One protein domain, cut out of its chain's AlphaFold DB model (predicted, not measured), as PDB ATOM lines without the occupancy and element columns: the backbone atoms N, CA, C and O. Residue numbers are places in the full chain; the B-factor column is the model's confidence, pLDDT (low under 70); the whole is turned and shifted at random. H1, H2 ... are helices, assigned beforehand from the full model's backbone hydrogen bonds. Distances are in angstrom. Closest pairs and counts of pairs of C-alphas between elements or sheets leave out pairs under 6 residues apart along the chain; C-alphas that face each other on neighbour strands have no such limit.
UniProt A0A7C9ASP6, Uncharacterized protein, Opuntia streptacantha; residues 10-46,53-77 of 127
ATOM      1  N   GLU A  10     -25.046 -28.079 -56.941       66.44
ATOM      2  CA  GLU A  10     -24.319 -29.097 -57.694       66.44
ATOM      3  C   GLU A  10     -22.813 -28.854 -57.531       66.44
ATOM      4  O   GLU A  10     -22.337 -27.728 -57.704       66.44
ATOM      5  N   VAL A  11     -22.068 -29.885 -57.126       74.06
ATOM      6  CA  VAL A  11     -20.612 -29.821 -56.936       74.06
ATOM      7  C   VAL A  11     -19.976 -30.802 -57.909       74.06
ATOM      8  O   VAL A  11     -20.110 -32.009 -57.742       74.06
ATOM      9  N   ASP A  12     -19.297 -30.266 -58.921       62.66
ATOM     10  CA  ASP A  12     -18.616 -31.045 -59.954       62.66
ATOM     11  C   ASP A  12     -17.304 -31.634 -59.395       62.66
ATOM     12  O   ASP A  12     -16.442 -30.897 -58.895       62.66
ATOM     13  N   LEU A  13     -17.178 -32.964 -59.420       56.03
ATOM     14  CA  LEU A  13     -16.044 -33.720 -58.869       56.03
ATOM     15  C   LEU A  13     -15.271 -34.385 -60.021       56.03
ATOM     16  O   LEU A  13     -15.474 -35.558 -60.328       56.03
ATOM     17  N   GLY A  14     -14.400 -33.621 -60.684       48.09
ATOM     18  CA  GLY A  14     -13.494 -34.135 -61.720       48.09
ATOM     19  C   GLY A  14     -12.502 -35.153 -61.148       48.09
ATOM     20  O   GLY A  14     -11.912 -34.914 -60.100       48.09
ATOM     21  N   THR A  15     -12.353 -36.301 -61.817       62.12
ATOM     22  CA  THR A  15     -11.636 -37.489 -61.328       62.12
ATOM     23  C   THR A  15     -10.138 -37.452 -61.671       62.12
ATOM     24  O   THR A  15      -9.762 -37.618 -62.825       62.12
ATOM     25  N   GLU A  16      -9.272 -37.253 -60.673       48.53
ATOM     26  CA  GLU A  16      -7.842 -37.612 -60.724       48.53
ATOM     27  C   GLU A  16      -7.298 -37.798 -59.291       48.53
ATOM     28  O   GLU A  16      -7.286 -36.893 -58.460       48.53
ATOM     29  N   GLY A  17      -7.006 -39.058 -58.949       56.97
ATOM     30  CA  GLY A  17      -7.024 -39.584 -57.579       56.97
ATOM     31  C   GLY A  17      -5.912 -39.077 -56.656       56.97
ATOM     32  O   GLY A  17      -4.739 -39.059 -57.017       56.97
ATOM     33  N   GLY A  18      -6.290 -38.717 -55.427       58.41
ATOM     34  CA  GLY A  18      -5.395 -38.355 -54.323       58.41
ATOM     35  C   GLY A  18      -5.483 -36.881 -53.926       58.41
ATOM     36  O   GLY A  18      -5.950 -36.545 -52.838       58.41
ATOM     37  N   GLU A  19      -5.075 -35.972 -54.808       52.47
ATOM     38  CA  GLU A  19      -5.139 -34.526 -54.541       52.47
ATOM     39  C   GLU A  19      -6.561 -33.963 -54.659       52.47
ATOM     40  O   GLU A  19      -6.958 -33.092 -53.875       52.47
ATOM     41  N   VAL A  20      -7.369 -34.546 -55.550       59.25
ATOM     42  CA  VAL A  20      -8.801 -34.255 -55.690       59.25
ATOM     43  C   VAL A  20      -9.595 -34.675 -54.455       59.25
ATOM     44  O   VAL A  20     -10.529 -33.972 -54.090       59.25
ATOM     45  N   GLU A  21      -9.237 -35.759 -53.763       65.19
ATOM     46  CA  GLU A  21      -9.969 -36.192 -52.559       65.19
ATOM     47  C   GLU A  21      -9.758 -35.215 -51.398       65.19
ATOM     48  O   GLU A  21     -10.715 -34.807 -50.739       65.19
ATOM     49  N   VAL A  22      -8.520 -34.757 -51.189       66.75
ATOM     50  CA  VAL A  22      -8.204 -33.752 -50.161       66.75
ATOM     51  C   VAL A  22      -8.810 -32.394 -50.521       66.75
ATOM     52  O   VAL A  22      -9.333 -31.697 -49.647       66.75
ATOM     53  N   LEU A  23      -8.766 -32.000 -51.797       76.25
ATOM     54  CA  LEU A  23      -9.391 -30.764 -52.272       76.25
ATOM     55  C   LEU A  23     -10.925 -30.837 -52.203       76.25
ATOM     56  O   LEU A  23     -11.569 -29.861 -51.819       76.25
ATOM     57  N   GLY A  24     -11.503 -31.993 -52.518       80.81
ATOM     58  CA  GLY A  24     -12.932 -32.281 -52.444       80.81
ATOM     59  C   GLY A  24     -13.442 -32.250 -51.008       80.81
ATOM     60  O   GLY A  24     -14.453 -31.604 -50.735       80.81
ATOM     61  N   LEU A  25     -12.697 -32.836 -50.067       81.81
ATOM     62  CA  LEU A  25     -13.035 -32.803 -48.644       81.81
ATOM     63  C   LEU A  25     -12.962 -31.380 -48.071       81.81
ATOM     64  O   LEU A  25     -13.852 -30.975 -47.326       81.81
ATOM     65  N   LYS A  26     -11.960 -30.587 -48.474       82.50
ATOM     66  CA  LYS A  26     -11.869 -29.160 -48.111       82.50
ATOM     67  C   LYS A  26     -13.040 -28.348 -48.666       82.50
ATOM     68  O   LYS A  26     -13.622 -27.538 -47.950       82.50
ATOM     69  N   ARG A  27     -13.424 -28.578 -49.927       86.44
ATOM     70  CA  ARG A  27     -14.601 -27.932 -50.533       86.44
ATOM     71  C   ARG A  27     -15.893 -28.323 -49.821       86.44
ATOM     72  O   ARG A  27     -16.741 -27.460 -49.602       86.44
ATOM     73  N   LEU A  28     -16.032 -29.590 -49.431       87.19
ATOM     74  CA  LEU A  28     -17.168 -30.076 -48.649       87.19
ATOM     75  C   LEU A  28     -17.226 -29.408 -47.268       87.19
ATOM     76  O   LEU A  28     -18.289 -28.938 -46.862       87.19
ATOM     77  N   GLU A  29     -16.095 -29.316 -46.568       86.00
ATOM     78  CA  GLU A  29     -15.981 -28.634 -45.273       86.00
ATOM     79  C   GLU A  29     -16.407 -27.164 -45.372       86.00
ATOM     80  O   GLU A  29     -17.251 -26.706 -44.594       86.00
ATOM     81  N   ASP A  30     -15.901 -26.441 -46.373       86.19
ATOM     82  CA  ASP A  30     -16.275 -25.046 -46.610       86.19
ATOM     83  C   ASP A  30     -17.759 -24.900 -46.999       86.19
ATOM     84  O   ASP A  30     -18.434 -23.972 -46.537       86.19
ATOM     85  N   ALA A  31     -18.312 -25.831 -47.786       88.88
ATOM     86  CA  ALA A  31     -19.726 -25.835 -48.150       88.88
ATOM     87  C   ALA A  31     -20.632 -26.047 -46.925       88.88
ATOM     88  O   ALA A  31     -21.556 -25.254 -46.711       88.88
ATOM     89  N   ILE A  32     -20.340 -27.044 -46.084       87.12
ATOM     90  CA  ILE A  32     -21.068 -27.309 -44.831       87.12
ATOM     91  C   ILE A  32     -20.992 -26.091 -43.914       87.12
ATOM     92  O   ILE A  32     -22.018 -25.628 -43.405       87.12
ATOM     93  N   HIS A  33     -19.797 -25.526 -43.742       85.06
ATOM     94  CA  HIS A  33     -19.604 -24.334 -42.928       85.06
ATOM     95  C   HIS A  33     -20.456 -23.165 -43.440       85.06
ATOM     96  O   HIS A  33     -21.165 -22.533 -42.659       85.06
ATOM     97  N   SER A  34     -20.489 -22.933 -44.758       83.56
ATOM     98  CA  SER A  34     -21.324 -21.886 -45.361       83.56
ATOM     99  C   SER A  34     -22.821 -22.087 -45.101       83.56
ATOM    100  O   SER A  34     -23.560 -21.113 -44.955       83.56
ATOM    101  N   ILE A  35     -23.297 -23.336 -45.065       85.75
ATOM    102  CA  ILE A  35     -24.704 -23.659 -44.806       85.75
ATOM    103  C   ILE A  35     -25.024 -23.390 -43.340       85.75
ATOM    104  O   ILE A  35     -26.015 -22.725 -43.054       85.75
ATOM    105  N   ILE A  36     -24.178 -23.852 -42.416       84.38
ATOM    106  CA  ILE A  36     -24.356 -23.623 -40.976       84.38
ATOM    107  C   ILE A  36     -24.399 -22.123 -40.687       84.38
ATOM    108  O   ILE A  36     -25.340 -21.651 -40.053       84.38
ATOM    109  N   VAL A  37     -23.427 -21.366 -41.200       82.50
ATOM    110  CA  VAL A  37     -23.368 -19.913 -41.016       82.50
ATOM    111  C   VAL A  37     -24.623 -19.241 -41.566       82.50
ATOM    112  O   VAL A  37     -25.217 -18.430 -40.869       82.50
ATOM    113  N   ARG A  38     -25.090 -19.616 -42.764       79.25
ATOM    114  CA  ARG A  38     -26.307 -19.040 -43.362       79.25
ATOM    115  C   ARG A  38     -27.596 -19.424 -42.640       79.25
ATOM    116  O   ARG A  38     -28.506 -18.613 -42.590       79.25
ATOM    117  N   ARG A  39     -27.699 -20.643 -42.103       79.38
ATOM    118  CA  ARG A  39     -28.894 -21.102 -41.371       79.38
ATOM    119  C   ARG A  39     -28.972 -20.549 -39.956       79.38
ATOM    120  O   ARG A  39     -30.069 -20.419 -39.425       79.38
ATOM    121  N   LEU A  40     -27.823 -20.290 -39.339       76.06
ATOM    122  CA  LEU A  40     -27.737 -19.666 -38.022       76.06
ATOM    123  C   LEU A  40     -27.717 -18.140 -38.107       76.06
ATOM    124  O   LEU A  40     -27.999 -17.488 -37.104       76.06
ATOM    125  N   ALA A  41     -27.395 -17.575 -39.274       76.25
ATOM    126  CA  ALA A  41     -27.545 -16.155 -39.525       76.25
ATOM    127  C   ALA A  41     -29.028 -15.797 -39.366       76.25
ATOM    128  O   ALA A  41     -29.879 -16.339 -40.071       76.25
ATOM    129  N   PRO A  42     -29.356 -14.916 -38.420       68.94
ATOM    130  CA  PRO A  42     -30.734 -14.560 -38.189       68.94
ATOM    131  C   PRO A  42     -31.227 -13.578 -39.253       68.94
ATOM    132  O   PRO A  42     -30.463 -12.763 -39.772       68.94
ATOM    133  N   ASP A  43     -32.537 -13.583 -39.497       68.44
ATOM    134  CA  ASP A  43     -33.190 -12.764 -40.531       68.44
ATOM    135  C   ASP A  43     -33.071 -11.237 -40.304       68.44
ATOM    136  O   ASP A  43     -33.511 -10.444 -41.131       68.44
ATOM    137  N   TRP A  44     -32.478 -10.800 -39.183       59.69
ATOM    138  CA  TRP A  44     -32.225  -9.394 -38.839       59.69
ATOM    139  C   TRP A  44     -30.856  -8.852 -39.303       59.69
ATOM    140  O   TRP A  44     -30.490  -7.721 -38.965       59.69
ATOM    141  N   LEU A  45     -30.104  -9.618 -40.099       64.94
ATOM    142  CA  LEU A  45     -28.824  -9.218 -40.695       64.94
ATOM    143  C   LEU A  45     -28.990  -8.812 -42.188       64.94
ATOM    144  O   LEU A  45     -29.461  -9.645 -42.958       64.94
ATOM    145  N   PRO A  46     -28.551  -7.623 -42.673       63.44
ATOM    146  CA  PRO A  46     -28.145  -6.411 -41.966       63.44
ATOM    147  C   PRO A  46     -28.943  -5.160 -42.416       63.44
ATOM    148  O   PRO A  46     -28.721  -4.622 -43.497       63.44
ATOM    149  N   TYR A  53     -22.791 -10.734 -35.254       76.31
ATOM    150  CA  TYR A  53     -23.340 -12.002 -34.770       76.31
ATOM    151  C   TYR A  53     -22.219 -13.020 -34.584       76.31
ATOM    152  O   TYR A  53     -21.177 -12.955 -35.239       76.31
ATOM    153  N   TRP A  54     -22.432 -13.946 -33.657       80.19
ATOM    154  CA  TRP A  54     -21.494 -15.029 -33.428       80.19
ATOM    155  C   TRP A  54     -21.513 -15.983 -34.622       80.19
ATOM    156  O   TRP A  54     -22.538 -16.586 -34.937       80.19
ATOM    157  N   VAL A  55     -20.368 -16.109 -35.282       76.50
ATOM    158  CA  VAL A  55     -20.144 -17.097 -36.333       76.50
ATOM    159  C   VAL A  55     -19.520 -18.324 -35.668       76.50
ATOM    160  O   VAL A  55     -18.492 -18.176 -35.000       76.50
ATOM    161  N   PRO A  56     -20.099 -19.528 -35.826       79.56
ATOM    162  CA  PRO A  56     -19.482 -20.739 -35.314       79.56
ATOM    163  C   PRO A  56     -18.047 -20.881 -35.835       79.56
ATOM    164  O   PRO A  56     -17.844 -20.775 -37.043       79.56
ATOM    165  N   PRO A  57     -17.047 -21.137 -34.974       80.19
ATOM    166  CA  PRO A  57     -15.681 -21.388 -35.417       80.19
ATOM    167  C   PRO A  57     -15.611 -22.575 -36.384       80.19
ATOM    168  O   PRO A  57     -16.356 -23.550 -36.241       80.19
ATOM    169  N   LYS A  58     -14.692 -22.523 -37.357       75.00
ATOM    170  CA  LYS A  58     -14.398 -23.673 -38.226       75.00
ATOM    171  C   LYS A  58     -13.886 -24.829 -37.354       75.00
ATOM    172  O   LYS A  58     -12.827 -24.719 -36.743       75.00
ATOM    173  N   ARG A  59     -14.657 -25.917 -37.253       69.50
ATOM    174  CA  ARG A  59     -14.221 -27.154 -36.589       69.50
ATOM    175  C   ARG A  59     -13.331 -27.916 -37.567       69.50
ATOM    176  O   ARG A  59     -13.793 -28.206 -38.660       69.50
ATOM    177  N   HIS A  60     -12.092 -28.218 -37.179       65.38
ATOM    178  CA  HIS A  60     -11.130 -28.913 -38.038       65.38
ATOM    179  C   HIS A  60     -11.676 -30.255 -38.567       65.38
ATOM    180  O   HIS A  60     -12.273 -31.023 -37.807       65.38
ATOM    181  N   ALA A  61     -11.398 -30.530 -39.848       59.34
ATOM    182  CA  ALA A  61     -11.767 -31.676 -40.696       59.34
ATOM    183  C   ALA A  61     -11.873 -33.088 -40.077       59.34
ATOM    184  O   ALA A  61     -12.517 -33.953 -40.671       59.34
ATOM    185  N   GLY A  62     -11.303 -33.349 -38.895       64.69
ATOM    186  CA  GLY A  62     -11.367 -34.661 -38.238       64.69
ATOM    187  C   GLY A  62     -12.794 -35.155 -37.959       64.69
ATOM    188  O   GLY A  62     -13.039 -36.352 -37.999       64.69
ATOM    189  N   ASN A  63     -13.755 -34.248 -37.751       66.56
ATOM    190  CA  ASN A  63     -15.139 -34.622 -37.435       66.56
ATOM    191  C   ASN A  63     -15.975 -34.992 -38.678       66.56
ATOM    192  O   ASN A  63     -16.893 -35.801 -38.588       66.56
ATOM    193  N   ILE A  64     -15.669 -34.418 -39.849       80.06
ATOM    194  CA  ILE A  64     -16.466 -34.643 -41.068       80.06
ATOM    195  C   ILE A  64     -16.182 -36.026 -41.648       80.06
ATOM    196  O   ILE A  64     -17.115 -36.711 -42.047       80.06
ATOM    197  N   LEU A  65     -14.920 -36.463 -41.660       80.38
ATOM    198  CA  LEU A  65     -14.571 -37.796 -42.158       80.38
ATOM    199  C   LEU A  65     -15.176 -38.904 -41.282       80.38
ATOM    200  O   LEU A  65     -15.672 -39.897 -41.805       80.38
ATOM    201  N   GLU A  66     -15.204 -38.699 -39.963       81.44
ATOM    202  CA  GLU A  66     -15.901 -39.581 -39.023       81.44
ATOM    203  C   GLU A  66     -17.408 -39.627 -39.318       81.44
ATOM    204  O   GLU A  66     -17.982 -40.707 -39.424       81.44
ATOM    205  N   LEU A  67     -18.046 -38.469 -39.526       81.25
ATOM    206  CA  LEU A  67     -19.460 -38.389 -39.903       81.25
ATOM    207  C   LEU A  67     -19.749 -39.102 -41.225       81.25
ATOM    208  O   LEU A  67     -20.710 -39.862 -41.292       81.25
ATOM    209  N   VAL A  68     -18.921 -38.893 -42.253       82.88
ATOM    210  CA  VAL A  68     -19.052 -39.580 -43.546       82.88
ATOM    211  C   VAL A  68     -18.906 -41.088 -43.353       82.88
ATOM    212  O   VAL A  68     -19.747 -41.830 -43.844       82.88
ATOM    213  N   GLY A  69     -17.925 -41.540 -42.567       82.38
ATOM    214  CA  GLY A  69     -17.755 -42.958 -42.235       82.38
ATOM    215  C   GLY A  69     -18.958 -43.560 -41.500       82.38
ATOM    216  O   GLY A  69     -19.370 -44.684 -41.789       82.38
ATOM    217  N   LYS A  70     -19.585 -42.805 -40.590       79.75
ATOM    218  CA  LYS A  70     -20.836 -43.224 -39.937       79.75
ATOM    219  C   LYS A  70     -22.015 -43.260 -40.911       79.75
ATOM    220  O   LYS A  70     -22.866 -44.128 -40.776       79.75
ATOM    221  N   LEU A  71     -22.047 -42.358 -41.890       79.12
ATOM    222  CA  LEU A  71     -23.116 -42.262 -42.886       79.12
ATOM    223  C   LEU A  71     -23.007 -43.329 -43.988       79.12
ATOM    224  O   LEU A  71     -24.011 -43.672 -44.602       79.12
ATOM    225  N   THR A  72     -21.804 -43.858 -44.239       81.88
ATOM    226  CA  THR A  72     -21.586 -44.974 -45.177       81.88
ATOM    227  C   THR A  72     -21.982 -46.332 -44.606       81.88
ATOM    228  O   THR A  72     -22.174 -47.278 -45.368       81.88
ATOM    229  N   ASN A  73     -22.105 -46.446 -43.282       84.75
ATOM    230  CA  ASN A  73     -22.621 -47.656 -42.660       84.75
ATOM    231  C   ASN A  73     -24.148 -47.713 -42.814       84.75
ATOM    232  O   ASN A  73     -24.803 -46.669 -42.759       84.75
ATOM    233  N   PRO A  74     -24.737 -48.912 -42.989       85.25
ATOM    234  CA  PRO A  74     -26.186 -49.050 -42.972       85.25
ATOM    235  C   PRO A  74     -26.715 -48.521 -41.634       85.25
ATOM    236  O   PRO A  74     -26.336 -49.018 -40.573       85.25
ATOM    237  N   LEU A  75     -27.553 -47.483 -41.706       83.25
ATOM    238  CA  LEU A  75     -28.152 -46.854 -40.534       83.25
ATOM    239  C   LEU A  75     -29.024 -47.869 -39.797       83.25
ATOM    240  O   LEU A  75     -29.775 -48.627 -40.419       83.25
ATOM    241  N   THR A  76     -28.950 -47.857 -38.471       88.31
ATOM    242  CA  THR A  76     -29.919 -48.587 -37.650       88.31
ATOM    243  C   THR A  76     -31.313 -47.969 -37.792       88.31
ATOM    244  O   THR A  76     -31.462 -46.816 -38.204       88.31
ATOM    245  N   GLU A  77     -32.358 -48.728 -37.449       87.75
ATOM    246  CA  GLU A  77     -33.744 -48.246 -37.523       87.75
ATOM    247  C   GLU A  77     -33.930 -46.943 -36.728       87.75
ATOM    248  O   GLU A  77     -34.435 -45.956 -37.262       87.75
TER     249      GLU A  77
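Overview. This is residues 10 to 46 and 53 to 77 of the 127 residues of an uncharacterized protein of Opuntia streptacantha (UniProt A0A7C9ASP6). One long helix, H1, has a short helix, H2, set crosswise near its middle, with little contact between them, and residues 66 to 77 stick out as an arm. Residues 53 to 61 run back beside H1 to reach H2. The printed part has 62 residues, with two named helices, H1 then H2, and no named strand; the class is all helix. It is loose, with a radius of gyration of the C-alphas of 14.8 A and spans of 42 by 35 by 23 A.

Along the chain. H1, residues 19 to 40, begins at C-alpha 19 (-5.139, -34.526, -54.541) and is 31.7 A long. H2, residues 62 to 72, is 16.1 A long and ends at C-alpha 72 (-21.586, -44.974, -45.177).

Arrangement. H1 and H2 are close but not clearly touching; their closest C-alphas, of Glu 29 and Ile 64, are 7.4 A apart. Their lines are about perpendicular, at 85 degrees. Every O i to N i+4 pair is within hydrogen-bond range in H1, and 6 of 7 in H2.

Size, cuts and confidence. The C-alphas farthest apart, of Gly 17 and Trp 44, are 43.6 A apart. Residues 47 to 52 are not printed; C-alphas 46 and 53 are 10.3 A apart across this cut. Residues 12 to 22 are among those with pLDDT under 70.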